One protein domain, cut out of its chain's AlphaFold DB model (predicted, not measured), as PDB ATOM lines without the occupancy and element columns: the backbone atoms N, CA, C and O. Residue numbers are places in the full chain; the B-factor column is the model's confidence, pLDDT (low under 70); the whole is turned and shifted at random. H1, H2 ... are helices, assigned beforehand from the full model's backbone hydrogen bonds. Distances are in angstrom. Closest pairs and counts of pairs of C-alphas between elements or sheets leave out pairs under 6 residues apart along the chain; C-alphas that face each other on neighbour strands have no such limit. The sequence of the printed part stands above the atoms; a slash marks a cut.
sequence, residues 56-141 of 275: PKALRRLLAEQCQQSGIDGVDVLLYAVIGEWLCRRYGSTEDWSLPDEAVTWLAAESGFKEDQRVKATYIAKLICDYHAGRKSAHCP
ATOM      1  N   PRO A  56     181.239  47.867  99.344       90.56
ATOM      2  CA  PRO A  56     182.382  47.053  99.735       90.56
ATOM      3  C   PRO A  56     182.917  47.412 101.121       90.56
ATOM      4  O   PRO A  56     183.137  48.578 101.459       90.56
ATOM      5  N   LYS A  57     183.131  46.388 101.959       93.00
ATOM      6  CA  LYS A  57     183.584  46.570 103.349       93.00
ATOM      7  C   LYS A  57     184.916  47.320 103.427       93.00
ATOM      8  O   LYS A  57     185.077  48.137 104.328       93.00
ATOM      9  N   ALA A  58     185.831  47.048 102.496       97.12
ATOM     10  CA  ALA A  58     187.130  47.709 102.419       97.12
ATOM     11  C   ALA A  58     186.985  49.222 102.190       97.12
ATOM     12  O   ALA A  58     187.513  50.000 102.976       97.12
ATOM     13  N   LEU A  59     186.169  49.640 101.217       96.25
ATOM     14  CA  LEU A  59     185.915  51.056 100.951       96.25
ATOM     15  C   LEU A  59     185.218  51.766 102.123       96.25
ATOM     16  O   LEU A  59     185.603  52.867 102.508       96.25
ATOM     17  N   ARG A  60     184.216  51.125 102.744       96.19
ATOM     18  CA  ARG A  60     183.563  51.676 103.946       96.19
ATOM     19  C   ARG A  60     184.558  51.893 105.085       96.19
ATOM     20  O   ARG A  60     184.467  52.896 105.785       96.19
ATOM     21  N   ARG A  61     185.482  50.948 105.275       97.88
ATOM     22  CA  ARG A  61     186.536  51.037 106.289       97.88
ATOM     23  C   ARG A  61     187.502  52.180 105.980       97.88
ATOM     24  O   ARG A  61     187.721  52.994 106.866       97.88
ATOM     25  N   LEU A  62     187.985  52.271 104.742       98.12
ATOM     26  CA  LEU A  62     188.858  53.351 104.273       98.12
ATOM     27  C   LEU A  62     188.258  54.725 104.593       98.12
ATOM     28  O   LEU A  62     188.885  55.555 105.243       98.12
ATOM     29  N   LEU A  63     187.003  54.946 104.199       98.19
ATOM     30  CA  LEU A  63     186.325  56.228 104.402       98.19
ATOM     31  C   LEU A  63     186.040  56.520 105.882       98.19
ATOM     32  O   LEU A  63     186.161  57.667 106.307       98.19
ATOM     33  N   ALA A  64     185.684  55.502 106.672       97.62
ATOM     34  CA  ALA A  64     185.506  55.650 108.117       97.62
ATOM     35  C   ALA A  64     186.819  56.038 108.817       97.62
ATOM     36  O   ALA A  64     186.829  56.980 109.610       97.62
ATOM     37  N   GLU A  65     187.919  55.354 108.494       98.31
ATOM     38  CA  GLU A  65     189.258  55.660 109.006       98.31
ATOM     39  C   GLU A  65     189.679  57.079 108.604       98.31
ATOM     40  O   GLU A  65     190.116  57.851 109.460       98.31
ATOM     41  N   GLN A  66     189.449  57.465 107.339       98.44
ATOM     42  CA  GLN A  66     189.745  58.813 106.852       98.44
ATOM     43  C   GLN A  66     188.985  59.893 107.629       98.44
ATOM     44  O   GLN A  66     189.563  60.916 108.007       98.44
ATOM     45  N   CYS A  67     187.692  59.677 107.881       98.06
ATOM     46  CA  CYS A  67     186.874  60.615 108.644       98.06
ATOM     47  C   CYS A  67     187.378  60.729 110.087       98.06
ATOM     48  O   CYS A  67     187.585  61.839 110.578       98.06
ATOM     49  N   GLN A  68     187.665  59.594 110.731       97.44
ATOM     50  CA  GLN A  68     188.175  59.554 112.099       97.44
ATOM     51  C   GLN A  68     189.510  60.297 112.238       97.44
ATOM     52  O   GLN A  68     189.639  61.156 113.109       97.44
ATOM     53  N   GLN A  69     190.493  60.021 111.373       97.44
ATOM     54  CA  GLN A  69     191.805  60.676 111.462       97.44
ATOM     55  C   GLN A  69     191.754  62.185 111.180       97.44
ATOM     56  O   GLN A  69     192.612  62.945 111.640       97.44
ATOM     57  N   SER A  70     190.731  62.616 110.442       97.94
ATOM     58  CA  SER A  70     190.518  64.008 110.048       97.94
ATOM     59  C   SER A  70     189.607  64.776 111.011       97.94
ATOM     60  O   SER A  70     189.405  65.969 110.814       97.94
ATOM     61  N   GLY A  71     189.060  64.130 112.050       96.88
ATOM     62  CA  GLY A  71     188.112  64.768 112.971       96.88
ATOM     63  C   GLY A  71     186.767  65.118 112.320       96.88
ATOM     64  O   GLY A  71     186.118  66.076 112.726       96.88
ATOM     65  N   ILE A  72     186.364  64.371 111.290       95.88
ATOM     66  CA  ILE A  72     185.080  64.528 110.602       95.88
ATOM     67  C   ILE A  72     184.095  63.533 111.221       95.88
ATOM     68  O   ILE A  72     184.256  62.321 111.074       95.88
ATOM     69  N   ASP A  73     183.070  64.035 111.903       92.88
ATOM     70  CA  ASP A  73     182.054  63.232 112.581       92.88
ATOM     71  C   ASP A  73     180.633  63.561 112.101       92.88
ATOM     72  O   ASP A  73     180.404  64.515 111.367       92.88
ATOM     73  N   GLY A  74     179.653  62.730 112.470       89.56
ATOM     74  CA  GLY A  74     178.255  62.965 112.101       89.56
ATOM     75  C   GLY A  74     178.039  63.051 110.586       89.56
ATOM     76  O   GLY A  74     177.476  64.041 110.121       89.56
ATOM     77  N   VAL A  75     178.503  62.032 109.856       91.00
ATOM     78  CA  VAL A  75     178.380  61.854 108.395       91.00
ATOM     79  C   VAL A  75     177.762  60.490 108.069       91.00
ATOM     80  O   VAL A  75     177.750  59.594 108.916       91.00
ATOM     81  N   ASP A  76     177.295  60.304 106.833       87.94
ATOM     82  CA  ASP A  76     176.824  59.006 106.333       87.94
ATOM     83  C   ASP A  76     177.922  58.289 105.527       87.94
ATOM     84  O   ASP A  76     178.063  58.455 104.313       87.94
ATOM     85  N   VAL A  77     178.698  57.446 106.216       91.00
ATOM     86  CA  VAL A  77     179.785  56.664 105.599       91.00
ATOM     87  C   VAL A  77     179.263  55.662 104.559       91.00
ATOM     88  O   VAL A  77     179.997  55.300 103.637       91.00
ATOM     89  N   LEU A  78     178.010  55.203 104.661       85.12
ATOM     90  CA  LEU A  78     177.441  54.313 103.648       85.12
ATOM     91  C   LEU A  78     177.233  55.077 102.346       85.12
ATOM     92  O   LEU A  78     177.673  54.606 101.300       85.12
ATOM     93  N   LEU A  79     176.647  56.273 102.417       84.31
ATOM     94  CA  LEU A  79     176.497  57.136 101.249       84.31
ATOM     95  C   LEU A  79     177.854  57.550 100.669       84.31
ATOM     96  O   LEU A  79     178.020  57.562  99.448       84.31
ATOM     97  N   TYR A  80     178.851  57.815 101.517       93.62
ATOM     98  CA  TYR A  80     180.215  58.078 101.054       93.62
ATOM     99  C   TYR A  80     180.762  56.901 100.255       93.62
ATOM    100  O   TYR A  80     181.315  57.102  99.179       93.62
ATOM    101  N   ALA A  81     180.591  55.675 100.752       91.25
ATOM    102  CA  ALA A  81     181.090  54.483 100.082       91.25
ATOM    103  C   ALA A  81     180.336  54.180  98.781       91.25
ATOM    104  O   ALA A  81     180.956  53.723  97.831       91.25
ATOM    105  N   VAL A  82     179.040  54.491  98.694       85.31
ATOM    106  CA  VAL A  82     178.297  54.424  97.423       85.31
ATOM    107  C   VAL A  82     178.920  55.363  96.385       85.31
ATOM    108  O   VAL A  82     179.211  54.944  95.265       85.31
ATOM    109  N   ILE A  83     179.149  56.626  96.754       88.94
ATOM    110  CA  ILE A  83     179.744  57.624  95.852       88.94
ATOM    111  C   ILE A  83     181.189  57.238  95.511       88.94
ATOM    112  O   ILE A  83     181.584  57.293  94.350       88.94
ATOM    113  N   GLY A  84     181.965  56.808  96.505       94.06
ATOM    114  CA  GLY A  84     183.355  56.390  96.343       94.06
ATOM    115  C   GLY A  84     183.491  55.190  95.415       94.06
ATOM    116  O   GLY A  84     184.358  55.176  94.552       94.06
ATOM    117  N   GLU A  85     182.591  54.215  95.518       91.81
ATOM    118  CA  GLU A  85     182.597  53.052  94.640       91.81
ATOM    119  C   GLU A  85     182.274  53.441  93.199       91.81
ATOM    120  O   GLU A  85     182.936  52.964  92.276       91.81
ATOM    121  N   TRP A  86     181.293  54.327  93.001       88.25
ATOM    122  CA  TRP A  86     180.993  54.876  91.680       88.25
ATOM    123  C   TRP A  86     182.213  55.582  91.078       88.25
ATOM    124  O   TRP A  86     182.539  55.356  89.913       88.25
ATOM    125  N   LEU A  87     182.919  56.387  91.880       90.56
ATOM    126  CA  LEU A  87     184.135  57.081  91.462       90.56
ATOM    127  C   LEU A  87     185.253  56.098  91.098       90.56
ATOM    128  O   LEU A  87     185.785  56.182  89.995       90.56
ATOM    129  N   CYS A  88     185.584  55.152  91.979       92.38
ATOM    130  CA  CYS A  88     186.649  54.171  91.756       92.38
ATOM    131  C   CYS A  88     186.380  53.306  90.524       92.38
ATOM    132  O   CYS A  88     187.264  53.143  89.693       92.38
ATOM    133  N   ARG A  89     185.146  52.817  90.342       87.75
ATOM    134  CA  ARG A  89     184.764  52.041  89.148       87.75
ATOM    135  C   ARG A  89     184.906  52.831  87.848       87.75
ATOM    136  O   ARG A  89     185.042  52.226  86.788       87.75
ATOM    137  N   ARG A  90     184.789  54.159  87.908       84.44
ATOM    138  CA  ARG A  90     184.752  55.020  86.724       84.44
ATOM    139  C   ARG A  90     186.099  55.647  86.385       84.44
ATOM    140  O   ARG A  90     186.404  55.797  85.207       84.44
ATOM    141  N   TYR A  91     186.857  56.046  87.397       86.75
ATOM    142  CA  TYR A  91     188.042  56.885  87.237       86.75
ATOM    143  C   TYR A  91     189.300  56.300  87.880       86.75
ATOM    144  O   TYR A  91     190.369  56.864  87.686       86.75
ATOM    145  N   GLY A  92     189.194  55.216  88.652       92.88
ATOM    146  CA  GLY A  92     190.308  54.684  89.431       92.88
ATOM    147  C   GLY A  92     190.323  53.163  89.482       92.88
ATOM    148  O   GLY A  92     190.065  52.496  88.480       92.88
ATOM    149  N   SER A  93     190.644  52.624  90.654       92.94
ATOM    150  CA  SER A  93     190.799  51.187  90.879       92.94
ATOM    151  C   SER A  93     189.842  50.688  91.959       92.94
ATOM    152  O   SER A  93     189.628  51.331  92.986       92.94
ATOM    153  N   THR A  94     189.259  49.511  91.731       93.94
ATOM    154  CA  THR A  94     188.416  48.806  92.711       93.94
ATOM    155  C   THR A  94     189.178  47.753  93.516       93.94
ATOM    156  O   THR A  94     188.588  47.126  94.392       93.94
ATOM    157  N   GLU A  95     190.457  47.519  93.214       93.62
ATOM    158  CA  GLU A  95     191.289  46.554  93.948       93.62
ATOM    159  C   GLU A  95     191.749  47.140  95.289       93.62
ATOM    160  O   GLU A  95     191.651  46.495  96.332       93.62
ATOM    161  N   ASP A  96     192.168  48.402  95.264       95.62
ATOM    162  CA  ASP A  96     192.703  49.176  96.387       95.62
ATOM    163  C   ASP A  96     191.867  50.428  96.711       95.62
ATOM    164  O   ASP A  96     192.188  51.161  97.646       95.62
ATOM    165  N   TRP A  97     190.775  50.661  95.975       97.44
ATOM    166  CA  TRP A  97     189.895  51.823  96.140       97.44
ATOM    167  C   TRP A  97     190.647  53.152  96.035       97.44
ATOM    168  O   TRP A  97     190.492  54.033  96.883       97.44
ATOM    169  N   SER A  98     191.493  53.284  95.016       97.38
ATOM    170  CA  SER A  98     192.243  54.504  94.725       97.38
ATOM    171  C   SER A  98     191.636  55.292  93.563       97.38
ATOM    172  O   SER A  98     190.832  54.789  92.769       97.38
ATOM    173  N   LEU A  99     191.999  56.571  93.499       95.75
ATOM    174  CA  LEU A  99     191.679  57.500  92.421       95.75
ATOM    175  C   LEU A  99     192.965  58.234  92.021       95.75
ATOM    176  O   LEU A  99     193.785  58.499  92.902       95.75
ATOM    177  N   PRO A 100     193.136  58.590  90.737       92.88
ATOM    178  CA  PRO A 100     194.245  59.436  90.321       92.88
ATOM    179  C   PRO A 100     194.128  60.820  90.971       92.88
ATOM    180  O   PRO A 100     193.017  61.320  91.177       92.88
ATOM    181  N   ASP A 101     195.260  61.457  91.278       85.50
ATOM    182  CA  ASP A 101     195.288  62.760  91.960       85.50
ATOM    183  C   ASP A 101     194.522  63.838  91.175       85.50
ATOM    184  O   ASP A 101     193.841  64.691  91.754       85.50
ATOM    185  N   GLU A 102     194.556  63.768  89.844       89.25
ATOM    186  CA  GLU A 102     193.823  64.682  88.976       89.25
ATOM    187  C   GLU A 102     192.293  64.489  88.976       89.25
ATOM    188  O   GLU A 102     191.575  65.390  88.531       89.25
ATOM    189  N   ALA A 103     191.758  63.399  89.550       89.69
ATOM    190  CA  ALA A 103     190.312  63.170  89.639       89.69
ATOM    191  C   ALA A 103     189.581  64.294  90.381       89.69
ATOM    192  O   ALA A 103     188.475  64.679  89.998       89.69
ATOM    193  N   VAL A 104     190.205  64.859  91.419       91.12
ATOM    194  CA  VAL A 104     189.634  65.984  92.174       91.12
ATOM    195  C   VAL A 104     189.465  67.206  91.267       91.12
ATOM    196  O   VAL A 104     188.425  67.864  91.307       91.12
ATOM    197  N   THR A 105     190.453  67.477  90.412       88.94
ATOM    198  CA  THR A 105     190.427  68.587  89.449       88.94
ATOM    199  C   THR A 105     189.363  68.367  88.376       88.94
ATOM    200  O   THR A 105     188.604  69.288  88.077       88.94
ATOM    201  N   TRP A 106     189.252  67.150  87.836       90.12
ATOM    202  CA  TRP A 106     188.227  66.807  86.843       90.12
ATOM    203  C   TRP A 106     186.814  66.997  87.388       90.12
ATOM    204  O   TRP A 106     185.983  67.646  86.757       90.12
ATOM    205  N   LEU A 107     186.551  66.480  88.591       88.00
ATOM    206  CA  LEU A 107     185.239  66.581  89.227       88.00
ATOM    207  C   LEU A 107     184.891  68.029  89.573       88.00
ATOM    208  O   LEU A 107     183.747  68.437  89.390       88.00
ATOM    209  N   ALA A 108     185.865  68.830  90.009       85.12
ATOM    210  CA  ALA A 108     185.655  70.250  90.273       85.12
ATOM    211  C   ALA A 108     185.300  71.049  89.004       85.12
ATOM    212  O   ALA A 108     184.586  72.048  89.098       85.12
ATOM    213  N   ALA A 109     185.767  70.605  87.833       84.38
ATOM    214  CA  ALA A 109     185.477  71.215  86.538       84.38
ATOM    215  C   ALA A 109     184.206  70.661  85.857       84.38
ATOM    216  O   ALA A 109     183.791  71.190  84.827       84.38
ATOM    217  N   GLU A 110     183.571  69.624  86.415       81.81
ATOM    218  CA  GLU A 110     182.410  68.968  85.806       81.81
ATOM    219  C   GLU A 110     181.184  69.899  85.752       81.81
ATOM    220  O   GLU A 110     180.623  70.315  86.776       81.81
ATOM    221  N   SER A 111     180.731  70.199  84.535       76.50
ATOM    222  CA  SER A 111     179.569  71.057  84.278       76.50
ATOM    223  C   SER A 111     178.238  70.307  84.270       76.50
ATOM    224  O   SER A 111     177.188  70.928  84.412       76.50
ATOM    225  N   GLY A 112     178.265  68.984  84.110       78.69
ATOM    226  CA  GLY A 112     177.069  68.155  84.078       78.69
ATOM    227  C   GLY A 112     176.356  68.081  85.427       78.69
ATOM    228  O   GLY A 112     175.132  68.013  85.486       78.69
ATOM    229  N   PHE A 113     177.099  68.132  86.530       76.44
ATOM    230  CA  PHE A 113     176.534  68.015  87.870       76.44
ATOM    231  C   PHE A 113     175.867  69.298  88.372       76.44
ATOM    232  O   PHE A 113     176.388  70.409  88.218       76.44
ATOM    233  N   LYS A 114     174.760  69.124  89.112       79.69
ATOM    234  CA  LYS A 114     174.263  70.155  90.033       79.69
ATOM    235  C   LYS A 114     175.363  70.500  91.043       79.69
ATOM    236  O   LYS A 114     176.220  69.672  91.350       79.69
ATOM    237  N   GLU A 115     175.328  71.715  91.589       82.25
ATOM    238  CA  GLU A 115     176.359  72.199  92.521       82.25
ATOM    239  C   GLU A 115     176.590  71.235  93.694       82.25
ATOM    240  O   GLU A 115     177.730  70.868  93.976       82.25
ATOM    241  N   ASP A 116     175.519  70.763  94.336       81.56
ATOM    242  CA  ASP A 116     175.619  69.857  95.478       81.56
ATOM    243  C   ASP A 116     176.203  68.491  95.090       81.56
ATOM    244  O   ASP A 116     177.011  67.934  95.828       81.56
ATOM    245  N   GLN A 117     175.838  67.962  93.922       82.88
ATOM    246  CA  GLN A 117     176.381  66.707  93.393       82.88
ATOM    247  C   GLN A 117     177.879  66.829  93.117       82.88
ATOM    248  O   GLN A 117     178.653  65.966  93.534       82.88
ATOM    249  N   ARG A 118     178.294  67.927  92.474       86.31
ATOM    250  CA  ARG A 118     179.702  68.205  92.192       86.31
ATOM    251  C   ARG A 118     180.511  68.285  93.478       86.31
ATOM    252  O   ARG A 118     181.571  67.667  93.569       86.31
ATOM    253  N   VAL A 119     180.003  68.998  94.481       90.56
ATOM    254  CA  VAL A 119     180.663  69.123  95.785       90.56
ATOM    255  C   VAL A 119     180.782  67.765  96.470       90.56
ATOM    256  O   VAL A 119     181.873  67.421  96.915       90.56
ATOM    257  N   LYS A 120     179.712  66.962  96.495       90.81
ATOM    258  CA  LYS A 120     179.732  65.610  97.075       90.81
ATOM    259  C   LYS A 120     180.769  64.718  96.393       90.81
ATOM    260  O   LYS A 120     181.616  64.150  97.072       90.81
ATOM    261  N   ALA A 121     180.741  64.631  95.063       91.25
ATOM    262  CA  ALA A 121     181.667  63.791  94.304       91.25
ATOM    263  C   ALA A 121     183.126  64.236  94.490       91.25
ATOM    264  O   ALA A 121     183.984  63.418  94.815       91.25
ATOM    265  N   THR A 122     183.394  65.540  94.365       94.56
ATOM    266  CA  THR A 122     184.738  66.114  94.557       94.56
ATOM    267  C   THR A 122     185.246  65.872  95.976       94.56
ATOM    268  O   THR A 122     186.411  65.536  96.175       94.56
ATOM    269  N   TYR A 123     184.371  66.009  96.974       97.06
ATOM    270  CA  TYR A 123     184.724  65.792  98.370       97.06
ATOM    271  C   TYR A 123     185.078  64.332  98.653       97.06
ATOM    272  O   TYR A 123     186.124  64.074  99.242       97.06
ATOM    273  N   ILE A 124     184.275  63.372  98.182       97.50
ATOM    274  CA  ILE A 124     184.583  61.946  98.354       97.50
ATOM    275  C   ILE A 124     185.864  61.551  97.619       97.50
ATOM    276  O   ILE A 124     186.682  60.836  98.191       97.50
ATOM    277  N   ALA A 125     186.084  62.062  96.403       97.56
ATOM    278  CA  ALA A 125     187.346  61.850  95.700       97.56
ATOM    279  C   ALA A 125     188.535  62.355  96.524       97.56
ATOM    280  O   ALA A 125     189.517  61.640  96.705       97.56
ATOM    281  N   LYS A 126     188.412  63.554  97.107       97.94
ATOM    282  CA  LYS A 126     189.445  64.130  97.966       97.94
ATOM    283  C   LYS A 126     189.703  63.287  99.217       97.94
ATOM    284  O   LYS A 126     190.865  63.071  99.535       97.94
ATOM    285  N   LEU A 127     188.663  62.772  99.885       98.19
ATOM    286  CA  LEU A 127     188.827  61.861 101.028       98.19
ATOM    287  C   LEU A 127     189.644  60.619 100.644       98.19
ATOM    288  O   LEU A 127     190.547  60.229 101.379       98.19
ATOM    289  N   ILE A 128     189.350  60.023  99.487       98.50
ATOM    290  CA  ILE A 128     190.062  58.841  98.986       98.50
ATOM    291  C   ILE A 128     191.530  59.176  98.680       98.50
ATOM    292  O   ILE A 128     192.424  58.483  99.162       98.50
ATOM    293  N   CYS A 129     191.800  60.252  97.937       98.06
ATOM    294  CA  CYS A 129     193.172  60.666  97.620       98.06
ATOM    295  C   CYS A 129     193.970  61.036  98.883       98.06
ATOM    296  O   CYS A 129     195.149  60.710  98.997       98.06
ATOM    297  N   ASP A 130     193.342  61.710  99.850       98.25
ATOM    298  CA  ASP A 130     193.986  62.082 101.111       98.25
ATOM    299  C   ASP A 130     194.340  60.848 101.961       98.25
ATOM    300  O   ASP A 130     195.413  60.826 102.566       98.25
ATOM    301  N   TYR A 131     193.493  59.810 101.960       98.25
ATOM    302  CA  TYR A 131     193.779  58.536 102.628       98.25
ATOM    303  C   TYR A 131     195.045  57.881 102.079       98.25
ATOM    304  O   TYR A 131     195.968  57.585 102.836       98.25
ATOM    305  N   HIS A 132     195.120  57.719 100.756       97.69
ATOM    306  CA  HIS A 132     196.272  57.094 100.097       97.69
ATOM    307  C   HIS A 132     197.552  57.921 100.228       97.69
ATOM    308  O   HIS A 132     198.646  57.369 100.305       97.69
ATOM    309  N   ALA A 133     197.426  59.243 100.334       97.00
ATOM    310  CA  ALA A 133     198.552  60.131 100.600       97.00
ATOM    311  C   ALA A 133     198.932  60.245 102.090       97.00
ATOM    312  O   ALA A 133     199.826  61.021 102.428       97.00
ATOM    313  N   GLY A 134     198.246  59.532 102.993       97.00
ATOM    314  CA  GLY A 134     198.536  59.550 104.428       97.00
ATOM    315  C   GLY A 134     198.319  60.912 105.096       97.00
ATOM    316  O   GLY A 134     198.998  61.237 106.070       97.00
ATOM    317  N   ARG A 135     197.401  61.735 104.572       97.44
ATOM    318  CA  ARG A 135     197.141  63.099 105.062       97.44
ATOM    319  C   ARG A 135     195.707  63.265 105.566       97.44
ATOM    320  O   ARG A 135     194.777  62.589 105.127       97.44
ATOM    321  N   LYS A 136     195.521  64.206 106.495       98.38
ATOM    322  CA  LYS A 136     194.189  64.580 106.990       98.38
ATOM    323  C   LYS A 136     193.407  65.317 105.907       98.38
ATOM    324  O   LYS A 136     193.967  66.153 105.198       98.38
ATOM    325  N   SER A 137     192.108  65.060 105.845       97.94
ATOM    326  CA  SER A 137     191.186  65.792 104.985       97.94
ATOM    327  C   SER A 137     190.645  67.043 105.661       97.94
ATOM    328  O   SER A 137     190.425  67.082 106.869       97.94
ATOM    329  N   ALA A 138     190.392  68.070 104.853       96.81
ATOM    330  CA  ALA A 138     189.601  69.219 105.275       96.81
ATOM    331  C   ALA A 138     188.116  68.838 105.403       96.81
ATOM    332  O   ALA A 138     187.663  67.878 104.781       96.81
ATOM    333  N   HIS A 139     187.346  69.624 106.159       94.88
ATOM    334  CA  HIS A 139     185.890  69.479 106.214       94.88
ATOM    335  C   HIS A 139     185.233  69.763 104.856       94.88
ATOM    336  O   HIS A 139     185.748  70.542 104.048       94.88
ATOM    337  N   CYS A 140     184.057  69.167 104.629       94.38
ATOM    338  CA  CYS A 140     183.273  69.402 103.418       94.38
ATOM    339  C   CYS A 140     182.986  70.903 103.255       94.38
ATOM    340  O   CYS A 140     182.458  71.524 104.189       94.38
ATOM    341  N   PRO A 141     183.267  71.496 102.079       92.81
ATOM    342  CA  PRO A 141     182.968  72.901 101.848       92.81
ATOM    343  C   PRO A 141     181.465  73.167 101.983       92.81
ATOM    344  O   PRO A 141     180.625  72.282 101.791       92.81
TER     345      PRO A 141
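Overview. This is residues 56 to 141 of the 275 residues of an uncharacterized protein of Aeromonas media (UniProt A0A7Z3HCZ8). Three helices pack on one long helix, H4: H3 forms a hairpin with it and packs along its residues 118 to 126, H2 crosses it at residues 121 to 128, and H1 packs on its residues 127 to 131, about perpendicular to it. The 86 printed residues hold H1, H2, H3 and H4 in chain order and no named strand, an all-helix, compact domain. The radius of gyration of the C-alphas is 11.7 A, the spans 31 by 27 by 22 A.

Arrangement. The hub H4, residues 115 to 132, touches H3, residues 103 to 109, at a shallow tilt of 20 degrees, opposite ways; closest C-alphas: Leu 107 and Thr 122, 5.4 A. With residues 121 to 128 alone, H4 touches H2, residues 77 to 91, about perpendicular at 83 degrees; closest C-alphas: Gly 84 and Ile 124, 6.0 A. H1, residues 57 to 69, touches H4 with residues 62 to 67 alone, about perpendicular at 88 degrees; closest C-alphas: Gln 66 and Tyr 131, 5.8 A. H1 and H3 are apart. In each helix every O i to N i+4 pair is within hydrogen-bond range.

Along the chain. H4 is 26.1 A long, H2 20.1 A, H1 18.2 A. C-alpha 57 is at (183.584, 46.570, 103.349), C-alpha 132 at (196.272, 57.094, 100.097).

Size, cuts and confidence. The printed part has no cut. The link from H2 to H3 is long. No printed residue is under pLDDT 70.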